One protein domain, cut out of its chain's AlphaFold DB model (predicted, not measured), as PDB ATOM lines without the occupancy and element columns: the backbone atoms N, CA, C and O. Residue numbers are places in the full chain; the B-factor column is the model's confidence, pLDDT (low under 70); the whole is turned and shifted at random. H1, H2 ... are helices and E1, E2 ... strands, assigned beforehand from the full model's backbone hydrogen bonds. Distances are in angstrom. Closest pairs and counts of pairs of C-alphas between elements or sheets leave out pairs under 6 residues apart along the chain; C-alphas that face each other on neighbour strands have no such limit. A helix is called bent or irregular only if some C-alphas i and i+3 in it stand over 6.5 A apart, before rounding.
ATOM      1  N   LEU A   6      25.575  -5.178  35.242       90.38
ATOM      2  CA  LEU A   6      25.717  -4.310  36.400       90.38
ATOM      3  C   LEU A   6      24.774  -3.117  36.273       90.38
ATOM      4  O   LEU A   6      24.783  -2.414  35.267       90.38
ATOM      5  N   TYR A   7      23.987  -2.877  37.314       93.50
ATOM      6  CA  TYR A   7      23.158  -1.688  37.452       93.50
ATOM      7  C   TYR A   7      23.695  -0.815  38.572       93.50
ATOM      8  O   TYR A   7      23.844  -1.279  39.701       93.50
ATOM      9  N   ILE A   8      23.954   0.453  38.281       95.81
ATOM     10  CA  ILE A   8      24.477   1.409  39.247       95.81
ATOM     11  C   ILE A   8      23.480   2.553  39.386       95.81
ATOM     12  O   ILE A   8      23.182   3.244  38.416       95.81
ATOM     13  N   PHE A   9      22.980   2.779  40.592       95.81
ATOM     14  CA  PHE A   9      22.024   3.840  40.886       95.81
ATOM     15  C   PHE A   9      22.685   4.905  41.748       95.81
ATOM     16  O   PHE A   9      23.323   4.593  42.753       95.81
ATOM     17  N   VAL A  10      22.526   6.164  41.350       95.94
ATOM     18  CA  VAL A  10      23.108   7.320  42.038       95.94
ATOM     19  C   VAL A  10      22.090   8.446  42.182       95.94
ATOM     20  O   VAL A  10      21.124   8.515  41.420       95.94
ATOM     21  N   GLU A  11      22.292   9.356  43.132       91.94
ATOM     22  CA  GLU A  11      21.363  10.473  43.340       91.94
ATOM     23  C   GLU A  11      21.487  11.560  42.269       91.94
ATOM     24  O   GLU A  11      20.469  12.013  41.737       91.94
ATOM     25  N   GLY A  12      22.711  11.949  41.905       90.75
ATOM     26  CA  GLY A  12      22.968  13.114  41.070       90.75
ATOM     27  C   GLY A  12      23.959  12.900  39.924       90.75
ATOM     28  O   GLY A  12      24.567  11.851  39.709       90.75
ATOM     29  N   ALA A  13      24.124  13.961  39.133       90.06
ATOM     30  CA  ALA A  13      25.070  13.979  38.018       90.06
ATOM     31  C   ALA A  13      26.537  13.985  38.483       90.06
ATOM     32  O   ALA A  13      27.412  13.514  37.752       90.06
ATOM     33  N   VAL A  14      26.800  14.512  39.683       89.94
ATOM     34  CA  VAL A  14      28.137  14.558  40.288       89.94
ATOM     35  C   VAL A  14      28.626  13.143  40.603       89.94
ATOM     36  O   VAL A  14      29.740  12.792  40.216       89.94
ATOM     37  N   ASP A  15      27.769  12.296  41.176       92.94
ATOM     38  CA  ASP A  15      28.026  10.869  41.410       92.94
ATOM     39  C   ASP A  15      28.410  10.143  40.132       92.94
ATOM     40  O   ASP A  15      29.473   9.525  40.039       92.94
ATOM     41  N   ARG A  16      27.588  10.297  39.089       92.88
ATOM     42  CA  ARG A  16      27.869   9.703  37.782       92.88
ATOM     43  C   ARG A  16      29.212  10.167  37.237       92.88
ATOM     44  O   ARG A  16      29.961   9.365  36.686       92.88
ATOM     45  N   GLN A  17      29.537  11.448  37.386       91.81
ATOM     46  CA  GLN A  17      30.811  11.987  36.934       91.81
ATOM     47  C   GLN A  17      32.003  11.372  37.684       91.81
ATOM     48  O   GLN A  17      33.025  11.079  37.052       91.81
ATOM     49  N   VAL A  18      31.882  11.168  38.997       93.31
ATOM     50  CA  VAL A  18      32.896  10.480  39.807       93.31
ATOM     51  C   VAL A  18      33.046   9.036  39.345       93.31
ATOM     52  O   VAL A  18      34.153   8.635  39.006       93.31
ATOM     53  N   LEU A  19      31.955   8.284  39.217       93.69
ATOM     54  CA  LEU A  19      32.003   6.878  38.808       93.69
ATOM     55  C   LEU A  19      32.571   6.688  37.395       93.69
ATOM     56  O   LEU A  19      33.472   5.877  37.191       93.69
ATOM     57  N   VAL A  20      32.136   7.492  36.423       91.94
ATOM     58  CA  VAL A  20      32.724   7.476  35.071       91.94
ATOM     59  C   VAL A  20      34.206   7.842  35.126       91.94
ATOM     60  O   VAL A  20      35.027   7.300  34.385       91.94
ATOM     61  N   SER A  21      34.590   8.732  36.044       90.12
ATOM     62  CA  SER A  21      35.999   9.008  36.280       90.12
ATOM     63  C   SER A  21      36.715   7.781  36.858       90.12
ATOM     64  O   SER A  21      37.800   7.455  36.398       90.12
ATOM     65  N   LEU A  22      36.124   7.013  37.757       90.81
ATOM     66  CA  LEU A  22      36.736   5.779  38.263       90.81
ATOM     67  C   LEU A  22      36.818   4.641  37.223       90.81
ATOM     68  O   LEU A  22      37.417   3.611  37.511       90.81
ATOM     69  N   GLY A  23      36.304   4.847  36.005       89.44
ATOM     70  CA  GLY A  23      36.411   3.906  34.889       89.44
ATOM     71  C   GLY A  23      35.137   3.106  34.626       89.44
ATOM     72  O   GLY A  23      35.153   2.224  33.773       89.44
ATOM     73  N   PHE A  24      34.038   3.416  35.318       88.88
ATOM     74  CA  PHE A  24      32.760   2.738  35.111       88.88
ATOM     75  C   PHE A  24      32.050   3.243  33.850       88.88
ATOM     76  O   PHE A  24      32.113   4.429  33.505       88.88
ATOM     77  N   ASN A  25      31.354   2.342  33.151       87.25
ATOM     78  CA  ASN A  25      30.638   2.703  31.935       87.25
ATOM     79  C   ASN A  25      29.459   3.619  32.259       87.25
ATOM     80  O   ASN A  25      28.615   3.335  33.102       87.25
ATOM     81  N   HIS A  26      29.363   4.721  31.521       85.94
ATOM     82  CA  HIS A  26      28.309   5.718  31.703       85.94
ATOM     83  C   HIS A  26      26.880   5.200  31.456       85.94
ATOM     84  O   HIS A  26      25.939   5.897  31.841       85.94
ATOM     85  N   THR A  27      26.736   4.064  30.761       85.12
ATOM     86  CA  THR A  27      25.472   3.368  30.459       85.12
ATOM     87  C   THR A  27      24.955   2.562  31.633       85.12
ATOM     88  O   THR A  27      23.755   2.340  31.725       85.12
ATOM     89  N   ASP A  28      25.855   2.158  32.525       89.00
ATOM     90  CA  ASP A  28      25.528   1.309  33.666       89.00
ATOM     91  C   ASP A  28      25.083   2.171  34.857       89.00
ATOM     92  O   ASP A  28      24.577   1.650  35.844       89.00
ATOM     93  N   VAL A  29      25.256   3.500  34.764       93.69
ATOM     94  CA  VAL A  29      24.944   4.477  35.814       93.69
ATOM     95  C   VAL A  29      23.650   5.238  35.516       93.69
ATOM     96  O   VAL A  29      23.622   6.129  34.659       93.69
ATOM     97  N   THR A  30      22.619   4.960  36.308       95.44
ATOM     98  CA  THR A  30      21.312   5.622  36.305       95.44
ATOM     99  C   THR A  30      21.242   6.692  37.395       95.44
ATOM    100  O   THR A  30      21.507   6.425  38.567       95.44
ATOM    101  N   ILE A  31      20.861   7.915  37.012       94.75
ATOM    102  CA  ILE A  31      20.635   9.030  37.944       94.75
ATOM    103  C   ILE A  31      19.169   9.018  38.381       94.75
ATOM    104  O   ILE A  31      18.279   9.213  37.556       94.75
ATOM    105  N   CYS A  32      18.925   8.861  39.679       92.56
ATOM    106  CA  CYS A  32      17.581   8.759  40.252       92.56
ATOM    107  C   CYS A  32      16.972  10.120  40.632       92.56
ATOM    108  O   CYS A  32      15.763  10.239  40.845       92.56
ATOM    109  N   GLY A  33      17.798  11.159  40.763       84.38
ATOM    110  CA  GLY A  33      17.396  12.533  41.079       84.38
ATOM    111  C   GLY A  33      17.024  12.789  42.543       84.38
ATOM    112  O   GLY A  33      17.145  13.923  42.997       84.38
ATOM    113  N   SER A  34      16.555  11.782  43.289       84.00
ATOM    114  CA  SER A  34      16.427  11.853  44.750       84.00
ATOM    115  C   SER A  34      16.329  10.475  45.400       84.00
ATOM    116  O   SER A  34      15.832   9.518  44.795       84.00
ATOM    117  N   LYS A  35      16.686  10.401  46.688       82.19
ATOM    118  CA  LYS A  35      16.495   9.206  47.528       82.19
ATOM    119  C   LYS A  35      15.081   8.610  47.490       82.19
ATOM    120  O   LYS A  35      14.928   7.394  47.499       82.19
ATOM    121  N   ASN A  36      14.040   9.441  47.373       82.75
ATOM    122  CA  ASN A  36      12.644   8.977  47.351       82.75
ATOM    123  C   ASN A  36      12.251   8.299  46.031       82.75
ATOM    124  O   ASN A  36      11.304   7.516  46.006       82.75
ATOM    125  N   LYS A  37      12.948   8.613  44.933       89.12
ATOM    126  CA  LYS A  37      12.690   8.037  43.606       89.12
ATOM    127  C   LYS A  37      13.548   6.815  43.313       89.12
ATOM    128  O   LYS A  37      13.218   6.045  42.423       89.12
ATOM    129  N   MET A  38      14.620   6.613  44.074       90.56
ATOM    130  CA  MET A  38      15.611   5.574  43.815       90.56
ATOM    131  C   MET A  38      15.014   4.163  43.741       90.56
ATOM    132  O   MET A  38      15.315   3.435  42.804       90.56
ATOM    133  N   ILE A  39      14.123   3.785  44.665       88.56
ATOM    134  CA  ILE A  39      13.468   2.463  44.632       88.56
ATOM    135  C   ILE A  39      12.577   2.295  43.393       88.56
ATOM    136  O   ILE A  39      12.542   1.213  42.808       88.56
ATOM    137  N   GLU A  40      11.889   3.354  42.970       89.44
ATOM    138  CA  GLU A  40      11.059   3.318  41.764       89.44
ATOM    139  C   GLU A  40      11.919   3.195  40.499       89.44
ATOM    140  O   GLU A  40      11.625   2.382  39.630       89.44
ATOM    141  N   GLU A  41      13.036   3.916  40.420       93.00
ATOM    142  CA  GLU A  41      13.965   3.808  39.287       93.00
ATOM    143  C   GLU A  41      14.620   2.427  39.198       93.00
ATOM    144  O   GLU A  41      14.782   1.881  38.105       93.00
ATOM    145  N   ILE A  42      14.934   1.813  40.342       89.94
ATOM    146  CA  ILE A  42      15.390   0.419  40.401       89.94
ATOM    147  C   ILE A  42      14.309  -0.512  39.848       89.94
ATOM    148  O   ILE A  42      14.614  -1.378  39.027       89.94
ATOM    149  N   ARG A  43      13.046  -0.327  40.254       88.19
ATOM    150  CA  ARG A  43      11.913  -1.116  39.749       88.19
ATOM    151  C   ARG A  43      11.769  -0.982  38.238       88.19
ATOM    152  O   ARG A  43      11.612  -1.988  37.560       88.19
ATOM    153  N   VAL A  44      11.848   0.230  37.701       90.19
ATOM    154  CA  VAL A  44      11.690   0.468  36.260       90.19
ATOM    155  C   VAL A  44      12.877  -0.084  35.464       90.19
ATOM    156  O   VAL A  44      12.682  -0.689  34.413       90.19
ATOM    157  N   THR A  45      14.100   0.095  35.968       90.50
ATOM    158  CA  THR A  45      15.330  -0.203  35.218       90.50
ATOM    159  C   THR A  45      15.765  -1.659  35.358       90.50
ATOM    160  O   THR A  45      16.018  -2.325  34.358       90.50
ATOM    161  N   ALA A  46      15.852  -2.164  36.590       88.06
ATOM    162  CA  ALA A  46      16.307  -3.524  36.880       88.06
ATOM    163  C   ALA A  46      15.144  -4.519  37.024       88.06
ATOM    164  O   ALA A  46      15.350  -5.721  36.866       88.06
ATOM    165  N   GLY A  47      13.921  -4.042  37.290       85.56
ATOM    166  CA  GLY A  47      12.738  -4.887  37.482       85.56
ATOM    167  C   GLY A  47      12.489  -5.897  36.363       85.56
ATOM    168  O   GLY A  47      12.305  -7.065  36.689       85.56
ATOM    169  N   PRO A  48      12.531  -5.533  35.064       85.19
ATOM    170  CA  PRO A  48      12.333  -6.499  33.981       85.19
ATOM    171  C   PRO A  48      13.305  -7.689  34.023       85.19
ATOM    172  O   PRO A  48      12.893  -8.828  33.813       85.19
ATOM    173  N   ASP A  49      14.577  -7.456  34.356       84.75
ATOM    174  CA  ASP A  49      15.566  -8.535  34.473       84.75
ATOM    175  C   ASP A  49      15.396  -9.327  35.775       84.75
ATOM    176  O   ASP A  49      15.566 -10.548  35.785       84.75
ATOM    177  N   LEU A  50      14.999  -8.645  36.855       79.25
ATOM    178  CA  LEU A  50      14.598  -9.284  38.106       79.25
ATOM    179  C   LEU A  50      13.335 -10.141  37.925       79.25
ATOM    180  O   LEU A  50      13.186 -11.132  38.620       79.25
ATOM    181  N   HIS A  51      12.433  -9.821  36.998       74.50
ATOM    182  CA  HIS A  51      11.254 -10.640  36.699       74.50
ATOM    183  C   HIS A  51      11.589 -11.878  35.866       74.50
ATOM    184  O   HIS A  51      10.998 -12.935  36.068       74.50
ATOM    185  N   ASN A  52      12.552 -11.767  34.951       71.50
ATOM    186  CA  ASN A  52      12.960 -12.863  34.069       71.50
ATOM    187  C   ASN A  52      13.910 -13.873  34.741       71.50
ATOM    188  O   ASN A  52      14.517 -14.692  34.053       71.50
ATOM    189  N   GLN A  53      14.060 -13.807  36.069       67.44
ATOM    190  CA  GLN A  53      14.917 -14.683  36.873       67.44
ATOM    191  C   GLN A  53      16.379 -14.751  36.400       67.44
ATOM    192  O   GLN A  53      17.072 -15.749  36.596       67.44
ATOM    193  N   LEU A  54      16.893 -13.668  35.807       65.75
ATOM    194  CA  LEU A  54      18.294 -13.567  35.385       65.75
ATOM    195  C   LEU A  54      19.240 -13.245  36.555       65.75
ATOM    196  O   LEU A  54      20.315 -12.695  36.341       65.75
ATOM    197  N   TYR A  55      18.868 -13.589  37.792       70.44
ATOM    198  CA  TYR A  55      19.527 -13.144  39.026       70.44
ATOM    199  C   TYR A  55      21.040 -13.383  39.041       70.44
ATOM    200  O   TYR A  55      21.786 -12.514  39.473       70.44
ATOM    201  N   ASN A  56      21.491 -14.503  38.472       65.50
ATOM    202  CA  ASN A  56      22.903 -14.940  38.455       65.50
ATOM    203  C   ASN A  56      23.798 -14.053  37.608       65.50
ATOM    204  O   ASN A  56      25.017 -14.197  37.604       65.50
ATOM    205  N   GLN A  57      23.167 -13.174  36.846       73.94
ATOM    206  CA  GLN A  57      23.801 -12.262  35.927       73.94
ATOM    207  C   GLN A  57      23.610 -10.824  36.392       73.94
ATOM    208  O   GLN A  57      23.931  -9.933  35.624       73.94
ATOM    209  N   LEU A  58      23.080 -10.567  37.593       83.88
ATOM    210  CA  LEU A  58      22.765  -9.215  38.049       83.88
ATOM    211  C   LEU A  58      23.604  -8.823  39.263       83.88
ATOM    212  O   LEU A  58      23.540  -9.445  40.323       83.88
ATOM    213  N   GLY A  59      24.344  -7.730  39.111       88.56
ATOM    214  CA  GLY A  59      24.868  -6.946  40.221       88.56
ATOM    215  C   GLY A  59      24.121  -5.621  40.290       88.56
ATOM    216  O   GLY A  59      23.940  -4.963  39.266       88.56
ATOM    217  N   ILE A  60      23.686  -5.209  41.478       91.81
ATOM    218  CA  ILE A  60      23.092  -3.882  41.674       91.81
ATOM    219  C   ILE A  60      23.938  -3.118  42.693       91.81
ATOM    220  O   ILE A  60      24.234  -3.629  43.766       91.81
ATOM    221  N   VAL A  61      24.348  -1.894  42.375       94.62
ATOM    222  CA  VAL A  61      25.115  -1.023  43.275       94.62
ATOM    223  C   VAL A  61      24.402   0.299  43.409       94.62
ATOM    224  O   VAL A  61      23.885   0.848  42.441       94.62
ATOM    225  N   ILE A  62      24.343   0.801  44.631       94.94
ATOM    226  CA  ILE A  62      23.518   1.944  44.972       94.94
ATOM    227  C   ILE A  62      24.362   2.874  45.813       94.94
ATOM    228  O   ILE A  62      24.782   2.505  46.905       94.94
ATOM    229  N   PHE A  63      24.620   4.060  45.280       95.12
ATOM    230  CA  PHE A  63      25.346   5.119  45.962       95.12
ATOM    231  C   PHE A  63      24.344   6.128  46.496       95.12
ATOM    232  O   PHE A  63      23.497   6.627  45.748       95.12
ATOM    233  N   ARG A  64      24.441   6.407  47.792       93.06
ATOM    234  CA  ARG A  64      23.518   7.290  48.491       93.06
ATOM    235  C   ARG A  64      24.275   8.281  49.361       93.06
ATOM    236  O   ARG A  64      25.177   7.892  50.107       93.06
ATOM    237  N   ASP A  65      23.837   9.528  49.332       92.06
ATOM    238  CA  ASP A  65      24.280  10.524  50.291       92.06
ATOM    239  C   ASP A  65      23.640  10.267  51.664       92.06
ATOM    240  O   ASP A  65      22.594   9.618  51.815       92.06
ATOM    241  N   ARG A  66      24.288  10.781  52.705       90.81
ATOM    242  CA  ARG A  66      23.767  10.777  54.068       90.81
ATOM    243  C   ARG A  66      23.405  12.196  54.476       90.81
ATOM    244  O   ARG A  66      24.286  13.023  54.711       90.81
ATOM    245  N   ASP A  67      22.113  12.448  54.646       88.06
ATOM    246  CA  ASP A  67      21.646  13.682  55.269       88.06
ATOM    247  C   ASP A  67      21.935  13.663  56.778       88.06
ATOM    248  O   ASP A  67      21.865  12.628  57.442       88.06
ATOM    249  N   GLY A  68      22.224  14.825  57.358       84.19
ATOM    250  CA  GLY A  68      22.609  14.948  58.765       84.19
ATOM    251  C   GLY A  68      21.492  14.663  59.766       84.19
ATOM    252  O   GLY A  68      21.762  14.546  60.960       84.19
ATOM    253  N   ASN A  69      20.249  14.533  59.299       88.06
ATOM    254  CA  ASN A  69      19.112  14.079  60.096       88.06
ATOM    255  C   ASN A  69      18.842  12.568  59.967       88.06
ATOM    256  O   ASN A  69      17.889  12.089  60.576       88.06
ATOM    257  N   GLU A  70      19.654  11.830  59.205       89.44
ATOM    258  CA  GLU A  70      19.520  10.385  59.017       89.44
ATOM    259  C   GLU A  70      20.650   9.625  59.723       89.44
ATOM    260  O   GLU A  70      21.843   9.975  59.674       89.44
ATOM    261  N   THR A  71      20.278   8.532  60.385       89.62
ATOM    262  CA  THR A  71      21.258   7.547  60.831       89.62
ATOM    263  C   THR A  71      21.577   6.571  59.705       89.62
ATOM    264  O   THR A  71      20.793   6.352  58.784       89.62
ATOM    265  N   GLU A  72      22.756   5.967  59.780       88.00
ATOM    266  CA  GLU A  72      23.180   4.906  58.865       88.00
ATOM    267  C   GLU A  72      22.186   3.730  58.862       88.00
ATOM    268  O   GLU A  72      21.860   3.182  57.810       88.00
ATOM    269  N   GLU A  73      21.624   3.410  60.031       89.19
ATOM    270  CA  GLU A  73      20.618   2.358  60.179       89.19
ATOM    271  C   GLU A  73      19.281   2.736  59.527       89.19
ATOM    272  O   GLU A  73      18.675   1.894  58.868       89.19
ATOM    273  N   ASP A  74      18.845   3.999  59.608       90.25
ATOM    274  CA  ASP A  74      17.633   4.461  58.909       90.25
ATOM    275  C   ASP A  74      17.767   4.282  57.393       90.25
ATOM    276  O   ASP A  74      16.835   3.844  56.710       90.25
ATOM    277  N   ILE A  75      18.953   4.595  56.866       90.38
ATOM    278  CA  ILE A  75      19.287   4.442  55.451       90.38
ATOM    279  C   ILE A  75      19.249   2.967  55.053       90.38
ATOM    280  O   ILE A  75      18.555   2.619  54.093       90.38
ATOM    281  N   LYS A  76      19.943   2.112  55.815       88.62
ATOM    282  CA  LYS A  76      19.958   0.655  55.639       88.62
ATOM    283  C   LYS A  76      18.535   0.095  55.632       88.62
ATOM    284  O   LYS A  76      18.122  -0.519  54.652       88.62
ATOM    285  N   GLN A  77      17.749   0.368  56.672       85.69
ATOM    286  CA  GLN A  77      16.382  -0.141  56.817       85.69
ATOM    287  C   GLN A  77      15.447   0.346  55.714       85.69
ATOM    288  O   GLN A  77      14.691  -0.447  55.155       85.69
ATOM    289  N   SER A  78      15.483   1.638  55.378       86.56
ATOM    290  CA  SER A  78      14.668   2.194  54.292       86.56
ATOM    291  C   SER A  78      14.970   1.490  52.971       86.56
ATOM    292  O   SER A  78      14.057   1.037  52.271       86.56
ATOM    293  N   PHE A  79      16.259   1.312  52.686       85.50
ATOM    294  CA  PHE A  79      16.715   0.668  51.475       85.50
ATOM    295  C   PHE A  79      16.318  -0.817  51.428       85.50
ATOM    296  O   PHE A  79      15.687  -1.261  50.467       85.50
ATOM    297  N   PHE A  80      16.585  -1.571  52.498       79.94
ATOM    298  CA  PHE A  80      16.223  -2.987  52.582       79.94
ATOM    299  C   PHE A  80      14.720  -3.213  52.499       79.94
ATOM    300  O   PHE A  80      14.278  -4.117  51.798       79.94
ATOM    301  N   ASN A  81      13.913  -2.388  53.166       82.88
ATOM    302  CA  ASN A  81      12.460  -2.511  53.098       82.88
ATOM    303  C   ASN A  81      11.925  -2.179  51.701       82.88
ATOM    304  O   ASN A  81      11.012  -2.854  51.227       82.88
ATOM    305  N   GLY A  82      12.490  -1.169  51.033       83.69
ATOM    306  CA  GLY A  82      12.148  -0.832  49.652       83.69
ATOM    307  C   GLY A  82      12.483  -1.969  48.688       83.69
ATOM    308  O   GLY A  82      11.629  -2.397  47.913       83.69
ATOM    309  N   PHE A  83      13.693  -2.515  48.795       79.31
ATOM    310  CA  PHE A  83      14.146  -3.591  47.922       79.31
ATOM    311  C   PHE A  83      13.439  -4.918  48.209       79.31
ATOM    312  O   PHE A  83      13.047  -5.625  47.286       79.31
ATOM    313  N   LYS A  84      13.182  -5.230  49.484       77.06
ATOM    314  CA  LYS A  84      12.366  -6.379  49.882       77.06
ATOM    315  C   LYS A  84      10.977  -6.299  49.268       77.06
ATOM    316  O   LYS A  84      10.528  -7.302  48.739       77.06
ATOM    317  N   LYS A  85      10.316  -5.135  49.306       80.06
ATOM    318  CA  LYS A  85       9.001  -4.952  48.668       80.06
ATOM    319  C   LYS A  85       9.066  -5.233  47.171       80.06
ATOM    320  O   LYS A  85       8.285  -6.050  46.695       80.06
ATOM    321  N   LEU A  86      10.038  -4.631  46.483       78.88
ATOM    322  CA  LEU A  86      10.277  -4.839  45.053       78.88
ATOM    323  C   LEU A  86      10.469  -6.321  44.735       78.88
ATOM    324  O   LEU A  86       9.865  -6.835  43.804       78.88
ATOM    325  N   LEU A  87      11.262  -7.032  45.535       74.38
ATOM    326  CA  LEU A  87      11.464  -8.456  45.328       74.38
ATOM    327  C   LEU A  87      10.226  -9.282  45.686       74.38
ATOM    328  O   LEU A  87       9.891 -10.156  44.912       74.38
ATOM    329  N   THR A  88       9.509  -9.004  46.783       69.94
ATOM    330  CA  THR A  88       8.298  -9.759  47.179       69.94
ATOM    331  C   THR A  88       7.117  -9.582  46.230       69.94
ATOM    332  O   THR A  88       6.293 -10.483  46.114       69.94
ATOM    333  N   GLU A  89       7.025  -8.435  45.554       69.06
ATOM    334  CA  GLU A  89       6.063  -8.218  44.464       69.06
ATOM    335  C   GLU A  89       6.354  -9.139  43.267       69.06
ATOM    336  O   GLU A  89       5.452  -9.443  42.487       69.06
ATOM    337  N   ASN A  90       7.597  -9.619  43.153       61.53
ATOM    338  CA  ASN A  90       8.116 -10.275  41.961       61.53
ATOM    339  C   ASN A  90       8.524 -11.745  42.203       61.53
ATOM    340  O   ASN A  90       8.556 -12.521  41.253       61.53
ATOM    341  N   VAL A  91       8.827 -12.129  43.450       57.22
ATOM    342  CA  VAL A  91       9.385 -13.423  43.887       57.22
ATOM    343  C   VAL A  91       9.096 -13.644  45.379       57.22
ATOM    344  O   VAL A  91       9.237 -12.735  46.195       57.22
ATOM    345  N   SER A  92       8.751 -14.865  45.789       56.03
ATOM    346  CA  SER A  92       8.626 -15.193  47.217       56.03
ATOM    347  C   SER A  92      10.014 -15.431  47.812       56.03
ATOM    348  O   SER A  92      10.599 -16.485  47.591       56.03
ATOM    349  N   LEU A  93      10.565 -14.450  48.533       56.22
ATOM    350  CA  LEU A  93      11.945 -14.538  49.013       56.22
ATOM    351  C   LEU A  93      12.071 -15.006  50.473       56.22
ATOM    352  O   LEU A  93      11.375 -14.472  51.348       56.22
ATOM    353  N   PRO A  94      12.997 -15.942  50.774       54.25
ATOM    354  CA  PRO A  94      13.419 -16.235  52.137       54.25
ATOM    355  C   PRO A  94      14.083 -15.007  52.794       54.25
ATOM    356  O   PRO A  94      14.454 -14.045  52.117       54.25
ATOM    357  N   PRO A  95      14.225 -14.998  54.132       57.28
ATOM    358  CA  PRO A  95      14.835 -13.884  54.851       57.28
ATOM    359  C   PRO A  95      16.281 -13.626  54.404       57.28
ATOM    360  O   PRO A  95      17.098 -14.536  54.308       57.28
ATOM    361  N   PHE A  96      16.580 -12.353  54.162       64.12
ATOM    362  CA  PHE A  96      17.868 -11.863  53.678       64.12
ATOM    363  C   PHE A  96      18.921 -11.823  54.787       64.12
ATOM    364  O   PHE A  96      18.599 -11.590  55.956       64.12
ATOM    365  N   ALA A  97      20.189 -11.954  54.397       65.44
ATOM    366  CA  ALA A  97      21.320 -11.596  55.238       65.44
ATOM    367  C   ALA A  97      21.892 -10.245  54.784       65.44
ATOM    368  O   ALA A  97      22.113 -10.019  53.594       65.44
ATOM    369  N   VAL A  98      22.088  -9.346  55.749       69.94
ATOM    370  CA  VAL A  98      22.781  -8.070  55.561       69.94
ATOM    371  C   VAL A  98      24.195  -8.241  56.078       69.94
ATOM    372  O   VAL A  98      24.387  -8.721  57.197       69.94
ATOM    373  N   PHE A  99      25.161  -7.829  55.271       77.31
ATOM    374  CA  PHE A  99      26.570  -7.951  55.585       77.31
ATOM    375  C   PHE A  99      27.242  -6.583  55.492       77.31
ATOM    376  O   PHE A  99      27.005  -5.825  54.548       77.31
ATOM    377  N   ASP A 100      28.095  -6.288  56.467       78.19
ATOM    378  CA  ASP A 100      28.956  -5.111  56.455       78.19
ATOM    379  C   ASP A 100      30.303  -5.502  55.820       78.19
ATOM    380  O   ASP A 100      30.836  -6.583  56.086       78.19
ATOM    381  N   ALA A 101      30.874  -4.651  54.967       78.94
ATOM    382  CA  ALA A 101      32.216  -4.888  54.448       78.94
ATOM    383  C   ALA A 101      33.260  -4.550  55.527       78.94
ATOM    384  O   ALA A 101      33.407  -3.387  55.896       78.94
ATOM    385  N   GLU A 102      34.035  -5.538  55.993       74.25
ATOM    386  CA  GLU A 102      34.965  -5.377  57.130       74.25
ATOM    387  C   GLU A 102      35.912  -4.169  57.002       74.25
ATOM    388  O   GLU A 102      36.178  -3.472  57.980       74.25
ATOM    389  N   LYS A 103      36.407  -3.889  55.788       84.19
ATOM    390  CA  LYS A 103      37.338  -2.777  55.525       84.19
ATOM    391  C   LYS A 103      36.645  -1.419  55.358       84.19
ATOM    392  O   LYS A 103      37.275  -0.384  55.581       84.19
ATOM    393  N   TYR A 104      35.380  -1.402  54.940       87.88
ATOM    394  CA  TYR A 104      34.665  -0.184  54.565       87.88
ATOM    395  C   TYR A 104      33.308  -0.141  55.271       87.88
ATOM    396  O   TYR A 104      32.326  -0.652  54.735       87.88
ATOM    397  N   PRO A 105      33.221   0.507  56.449       86.94
ATOM    398  CA  PRO A 105      32.033   0.464  57.302       86.94
ATOM    399  C   PRO A 105      30.827   1.199  56.713       86.94
ATOM    400  O   PRO A 105      29.796   1.241  57.357       86.94
ATOM    401  N   ASN A 106      30.970   1.811  55.536       90.25
ATOM    402  CA  ASN A 106      29.933   2.504  54.779       90.25
ATOM    403  C   ASN A 106      29.477   1.726  53.532       90.25
ATOM    404  O   ASN A 106      28.793   2.282  52.670       90.25
ATOM    405  N   VAL A 107      29.908   0.469  53.405       92.44
ATOM    406  CA  VAL A 107      29.538  -0.441  52.323       92.44
ATOM    407  C   VAL A 107      28.829  -1.642  52.925       92.44
ATOM    408  O   VAL A 107      29.397  -2.392  53.720       92.44
ATOM    409  N   TYR A 108      27.591  -1.835  52.496       90.56
ATOM    410  CA  TYR A 108      26.735  -2.943  52.892       90.56
ATOM    411  C   TYR A 108      26.337  -3.703  51.662       90.56
ATOM    412  O   TYR A 108      26.189  -3.131  50.584       90.56
ATOM    413  N   TRP A 109      26.081  -4.982  51.828       88.81
ATOM    414  CA  TRP A 109      25.558  -5.769  50.741       88.81
ATOM    415  C   TRP A 109      24.557  -6.784  51.251       88.81
ATOM    416  O   TRP A 109      24.515  -7.143  52.431       88.81
ATOM    417  N   PHE A 110      23.702  -7.190  50.330       82.94
ATOM    418  CA  PHE A 110      22.719  -8.218  50.536       82.94
ATOM    419  C   PHE A 110      22.837  -9.257  49.443       82.94
ATOM    420  O   PHE A 110      23.123  -8.962  48.279       82.94
ATOM    421  N   GLN A 111      22.607 -10.486  49.874       80.56
ATOM    422  CA  GLN A 111      22.650 -11.665  49.044       80.56
ATOM    423  C   GLN A 111      21.320 -12.373  49.171       80.56
ATOM    424  O   GLN A 111      20.826 -12.606  50.280       80.56
ATOM    425  N   HIS A 112      20.751 -12.721  48.032       76.94
ATOM    426  CA  HIS A 112      19.664 -13.673  47.973       76.94
ATOM    427  C   HIS A 112      20.121 -14.867  47.143       76.94
ATOM    428  O   HIS A 112      20.578 -14.681  46.015       76.94
ATOM    429  N   GLU A 113      20.002 -16.062  47.723       75.94
ATOM    430  CA  GLU A 113      20.236 -17.317  47.023       75.94
ATOM    431  C   GLU A 113      18.989 -18.195  47.018       75.94
ATOM    432  O   GLU A 113      18.309 -18.335  48.038       75.94
ATOM    433  N   GLU A 114      18.711 -18.805  45.873       73.06
ATOM    434  CA  GLU A 114      17.609 -19.748  45.674       73.06
ATOM    435  C   GLU A 114      18.092 -20.880  44.772       73.06
ATOM    436  O   GLU A 114      18.790 -20.635  43.799       73.06
ATOM    437  N   ARG A 115      17.756 -22.136  45.056       72.69
ATOM    438  CA  ARG A 115      18.175 -23.236  44.180       72.69
ATOM    439  C   ARG A 115      17.232 -23.347  42.984       72.69
ATOM    440  O   ARG A 115      16.034 -23.537  43.166       72.69
ATOM    441  N   ASN A 116      17.773 -23.310  41.770       70.62
ATOM    442  CA  ASN A 116      17.052 -23.701  40.567       70.62
ATOM    443  C   ASN A 116      17.076 -25.228  40.431       70.62
ATOM    444  O   ASN A 116      18.076 -25.797  39.993       70.62
ATOM    445  N   GLU A 117      15.979 -25.896  40.781       73.94
ATOM    446  CA  GLU A 117      15.877 -27.355  40.644       73.94
ATOM    447  C   GLU A 117      15.882 -27.823  39.179       73.94
ATOM    448  O   GLU A 117      16.394 -28.901  38.886       73.94
ATOM    449  N   GLU A 118      15.369 -27.017  38.243       70.31
ATOM    450  CA  GLU A 118      15.297 -27.375  36.819       70.31
ATOM    451  C   GLU A 118      16.657 -27.306  36.117       70.31
ATOM    452  O   GLU A 118      16.897 -28.035  35.153       70.31
ATOM    453  N   ARG A 119      17.545 -26.420  36.581       68.50
ATOM    454  CA  ARG A 119      18.885 -26.214  36.003       68.50
ATOM    455  C   ARG A 119      20.020 -26.796  36.843       68.50
ATOM    456  O   ARG A 119      21.150 -26.790  36.377       68.50
ATOM    457  N   ASP A 120      19.721 -27.296  38.042       71.12
ATOM    458  CA  ASP A 120      20.703 -27.689  39.065       71.12
ATOM    459  C   ASP A 120      21.763 -26.597  39.320       71.12
ATOM    460  O   ASP A 120      22.960 -26.851  39.439       71.12
ATOM    461  N   GLU A 121      21.304 -25.345  39.386       69.88
ATOM    462  CA  GLU A 121      22.142 -24.160  39.582       69.88
ATOM    463  C   GLU A 121      21.653 -23.365  40.795       69.88
ATOM    464  O   GLU A 121      20.452 -23.251  41.034       69.88
ATOM    465  N   ASN A 122      22.572 -22.772  41.557       69.38
ATOM    466  CA  ASN A 122      22.197 -21.817  42.597       69.38
ATOM    467  C   ASN A 122      21.980 -20.447  41.972       69.38
ATOM    468  O   ASN A 122      22.830 -19.938  41.236       69.38
ATOM    469  N   PHE A 123      20.842 -19.848  42.288       72.00
ATOM    470  CA  PHE A 123      20.588 -18.464  42.000       72.00
ATOM    471  C   PHE A 123      21.318 -17.566  42.993       72.00
ATOM    472  O   PHE A 123      21.321 -17.887  44.176       72.00
ATOM    473  N   LYS A 124      21.914 -16.454  42.555       77.69
ATOM    474  CA  LYS A 124      22.570 -15.484  43.441       77.69
ATOM    475  C   LYS A 124      22.366 -14.057  42.947       77.69
ATOM    476  O   LYS A 124      22.974 -13.649  41.966       77.69
ATOM    477  N   LEU A 125      21.547 -13.293  43.666       80.00
ATOM    478  CA  LEU A 125      21.427 -11.846  43.502       80.00
ATOM    479  C   LEU A 125      22.324 -11.157  44.531       80.00
ATOM    480  O   LEU A 125      22.141 -11.366  45.733       80.00
ATOM    481  N   ILE A 126      23.248 -10.312  44.066       85.62
ATOM    482  CA  ILE A 126      24.020  -9.418  44.933       85.62
ATOM    483  C   ILE A 126      23.573  -7.991  44.697       85.62
ATOM    484  O   ILE A 126      23.556  -7.497  43.565       85.62
ATOM    485  N   VAL A 127      23.296  -7.299  45.790       89.06
ATOM    486  CA  VAL A 127      23.089  -5.865  45.735       89.06
ATOM    487  C   VAL A 127      23.849  -5.186  46.853       89.06
ATOM    488  O   VAL A 127      23.942  -5.683  47.973       89.06
ATOM    489  N   VAL A 128      24.400  -4.031  46.530       92.50
ATOM    490  CA  VAL A 128      25.338  -3.312  47.367       92.50
ATOM    491  C   VAL A 128      24.821  -1.901  47.586       92.50
ATOM    492  O   VAL A 128      24.465  -1.201  46.641       92.50
ATOM    493  N   LEU A 129      24.802  -1.481  48.845       94.31
ATOM    494  CA  LEU A 129      24.527  -0.123  49.274       94.31
ATOM    495  C   LEU A 129      25.838   0.509  49.742       94.31
ATOM    496  O   LEU A 129      26.440   0.074  50.721       94.31
ATOM    497  N   HIS A 130      26.260   1.558  49.053       95.31
ATOM    498  CA  HIS A 130      27.312   2.465  49.482       95.31
ATOM    499  C   HIS A 130      26.665   3.738  50.020       95.31
ATOM    500  O   HIS A 130      25.873   4.386  49.336       95.31
ATOM    501  N   ILE A 131      27.005   4.086  51.256       94.31
ATOM    502  CA  ILE A 131      26.648   5.371  51.851       94.31
ATOM    503  C   ILE A 131      27.881   6.265  51.769       94.31
ATOM    504  O   ILE A 131      28.973   5.859  52.180       94.31
ATOM    505  N   ALA A 132      27.732   7.483  51.255       91.38
ATOM    506  CA  ALA A 132      28.831   8.430  51.173       91.38
ATOM    507  C   ALA A 132      29.443   8.654  52.561       91.38
ATOM    508  O   ALA A 132      28.772   9.072  53.503       91.38
ATOM    509  N   ARG A 133      30.727   8.316  52.697       87.44
ATOM    510  CA  ARG A 133      31.514   8.485  53.922       87.44
ATOM    511  C   ARG A 133      32.998   8.377  53.567       87.44
ATOM    512  O   ARG A 133      33.618   7.338  53.820       87.44
ATOM    513  N   PRO A 134      33.581   9.391  52.910       79.56
ATOM    514  CA  PRO A 134      35.006   9.354  52.617       79.56
ATOM    515  C   PRO A 134      35.801   9.256  53.912       79.56
ATOM    516  O   PRO A 134      35.368   9.733  54.967       79.56
ATOM    517  N   GLN A 135      36.969   8.618  53.833       74.00
ATOM    518  CA  GLN A 135      37.842   8.550  54.993       74.00
ATOM    519  C   GLN A 135      38.204   9.972  55.431       74.00
ATOM    520  O   GLN A 135      38.595  10.787  54.590       74.00
ATOM    521  N   SER A 245      36.149   2.821  49.238       93.31
ATOM    522  CA  SER A 245      34.799   2.332  49.562       93.31
ATOM    523  C   SER A 245      33.899   2.238  48.329       93.31
ATOM    524  O   SER A 245      33.147   1.276  48.199       93.31
ATOM    525  N   MET A 246      34.004   3.183  47.388       94.62
ATOM    526  CA  MET A 246      33.255   3.114  46.130       94.62
ATOM    527  C   MET A 246      33.738   1.944  45.267       94.62
ATOM    528  O   MET A 246      32.929   1.176  44.757       94.62
ATOM    529  N   LEU A 247      35.057   1.761  45.155       93.25
ATOM    530  CA  LEU A 247      35.645   0.644  44.412       93.25
ATOM    531  C   LEU A 247      35.281  -0.714  45.030       93.25
ATOM    532  O   LEU A 247      34.971  -1.656  44.303       93.25
ATOM    533  N   ALA A 248      35.272  -0.813  46.360       92.50
ATOM    534  CA  ALA A 248      34.878  -2.022  47.070       92.50
ATOM    535  C   ALA A 248      33.403  -2.366  46.844       92.50
ATOM    536  O   ALA A 248      33.090  -3.528  46.594       92.50
ATOM    537  N   ALA A 249      32.513  -1.368  46.864       93.69
ATOM    538  CA  ALA A 249      31.098  -1.581  46.581       93.69
ATOM    539  C   ALA A 249      30.881  -2.168  45.175       93.69
ATOM    540  O   ALA A 249      30.137  -3.131  44.988       93.69
ATOM    541  N   MET A 250      31.610  -1.639  44.193       91.81
ATOM    542  CA  MET A 250      31.566  -2.111  42.809       91.81
ATOM    543  C   MET A 250      32.141  -3.520  42.653       91.81
ATOM    544  O   MET A 250      31.566  -4.356  41.953       91.81
ATOM    545  N   LYS A 251      33.252  -3.810  43.339       90.94
ATOM    546  CA  LYS A 251      33.845  -5.148  43.356       90.94
ATOM    547  C   LYS A 251      32.873  -6.179  43.937       90.94
ATOM    548  O   LYS A 251      32.704  -7.235  43.347       90.94
ATOM    549  N   LEU A 252      32.191  -5.863  45.039       89.69
ATOM    550  CA  LEU A 252      31.233  -6.782  45.667       89.69
ATOM    551  C   LEU A 252      30.074  -7.164  44.738       89.69
ATOM    552  O   LEU A 252      29.670  -8.319  44.717       89.69
ATOM    553  N   ALA A 253      29.554  -6.231  43.940       88.50
ATOM    554  CA  ALA A 253      28.461  -6.542  43.016       88.50
ATOM    555  C   ALA A 253      28.893  -7.374  41.798       88.50
ATOM    556  O   ALA A 253      28.059  -8.040  41.179       88.50
ATOM    557  N   THR A 254      30.181  -7.334  41.450       85.44
ATOM    558  CA  THR A 254      30.732  -7.986  40.253       85.44
ATOM    559  C   THR A 254      31.458  -9.297  40.550       85.44
ATOM    560  O   THR A 254      31.621 -10.102  39.639       85.44
ATOM    561  N   ASP A 255      31.867  -9.540  41.797       80.50
ATOM    562  CA  ASP A 255      32.572 -10.758  42.197       80.50
ATOM    563  C   ASP A 255      31.592 -11.928  42.414       80.50
ATOM    564  O   ASP A 255      30.582 -11.830  43.121       80.50
TER     565      ASP A 255
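What this domain is: This is residues 6 to 135 and 245 to 255 of the 263 residues of an uncharacterized protein of Peptococcaceae bacterium (UniProt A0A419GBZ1). A twisted sheet of six strands makes the middle of three layers, with H2 and H3 covering one face and H1 and H4 on the other. The long hairpin of E5 and E6 runs out along the longest axis. The printed part has 141 residues, with four named helices and six named strands in the order E1 H1 E2 H2 E3 H3 E4 E5 E6 H4. The sheet, in the order E2 E1 E3 E6 E5 E4, is mixed, and the class is mixed, helices and strands. The whole is compact, with a radius of gyration of the C-alphas of 14.6 A, and only just elongated, spanning 45 by 30 by 29 A.

Where its parts are: E1, residues 6 to 10, begins at C-alpha 6, (25.717, -4.310, 36.400). H1 is residues 13 to 21 and E2 residues 29 to 31. H2, residues 35 to 51, is 23.2 A from first to last C-alpha, with a kink of 43 degrees near residue 45; it is irregular, C-alphas 36 and 39 being 7.1 A apart. E3 is residues 58 to 64, H3 residues 72 to 90 (27.3 A) and E4 residues 97 to 101. E5, residues 104 to 116, 32.5 A, bends by 63 degrees at residue 107. E6, residues 121 to 131, is 32.3 A. H4, residues 245 to 254, ends at C-alpha 254, (30.732, -7.986, 40.253).

How they stand to each other: E2 and E1, E1 and E3, and E3 and E6 are parallel, with N 30 and O 8, N 9 and O 61, and N 62 and O 128 within hydrogen-bond range, each at 2.8 A. E4, E5 and E6 form a meander, each strand the antiparallel neighbour of the one before, with N 99 and O 109 at 3.0 A and N 123 and O 114 at 2.7 A. E1, H1, E2 is a strand-helix-strand unit, parallel neighbours with a helix between; E2, H2, E3 and E3, H3, E4 are split units, with other strands between theirs; the three crossovers are right-handed. H2, at a height over the sheet of 9.3 A, is over E1 and E3. H3, on the same face, touches H2, the closest C-alphas being those of His 51 and Asn 90, 6.1 A. On the opposite face are H1 and H4; the closest C-alphas of H4 and E3 are those of Ala 253 and Gly 59, 4.6 A. Every O i to N i+4 pair is within hydrogen-bond range in H1 and H4, 9 of 13 in H2 and 14 of 15 in H3.

The domain as a whole: The C-alphas farthest apart, Gly 68 and Glu 118, are 48.2 A apart. Residues 136 to 244 are cut out; C-alphas 135 and 245 are 8.8 A apart. Of the links printed whole, none is long. Mean pLDDT of the printed part is 83.7; 17 residues are under 70, among them 88 to 98.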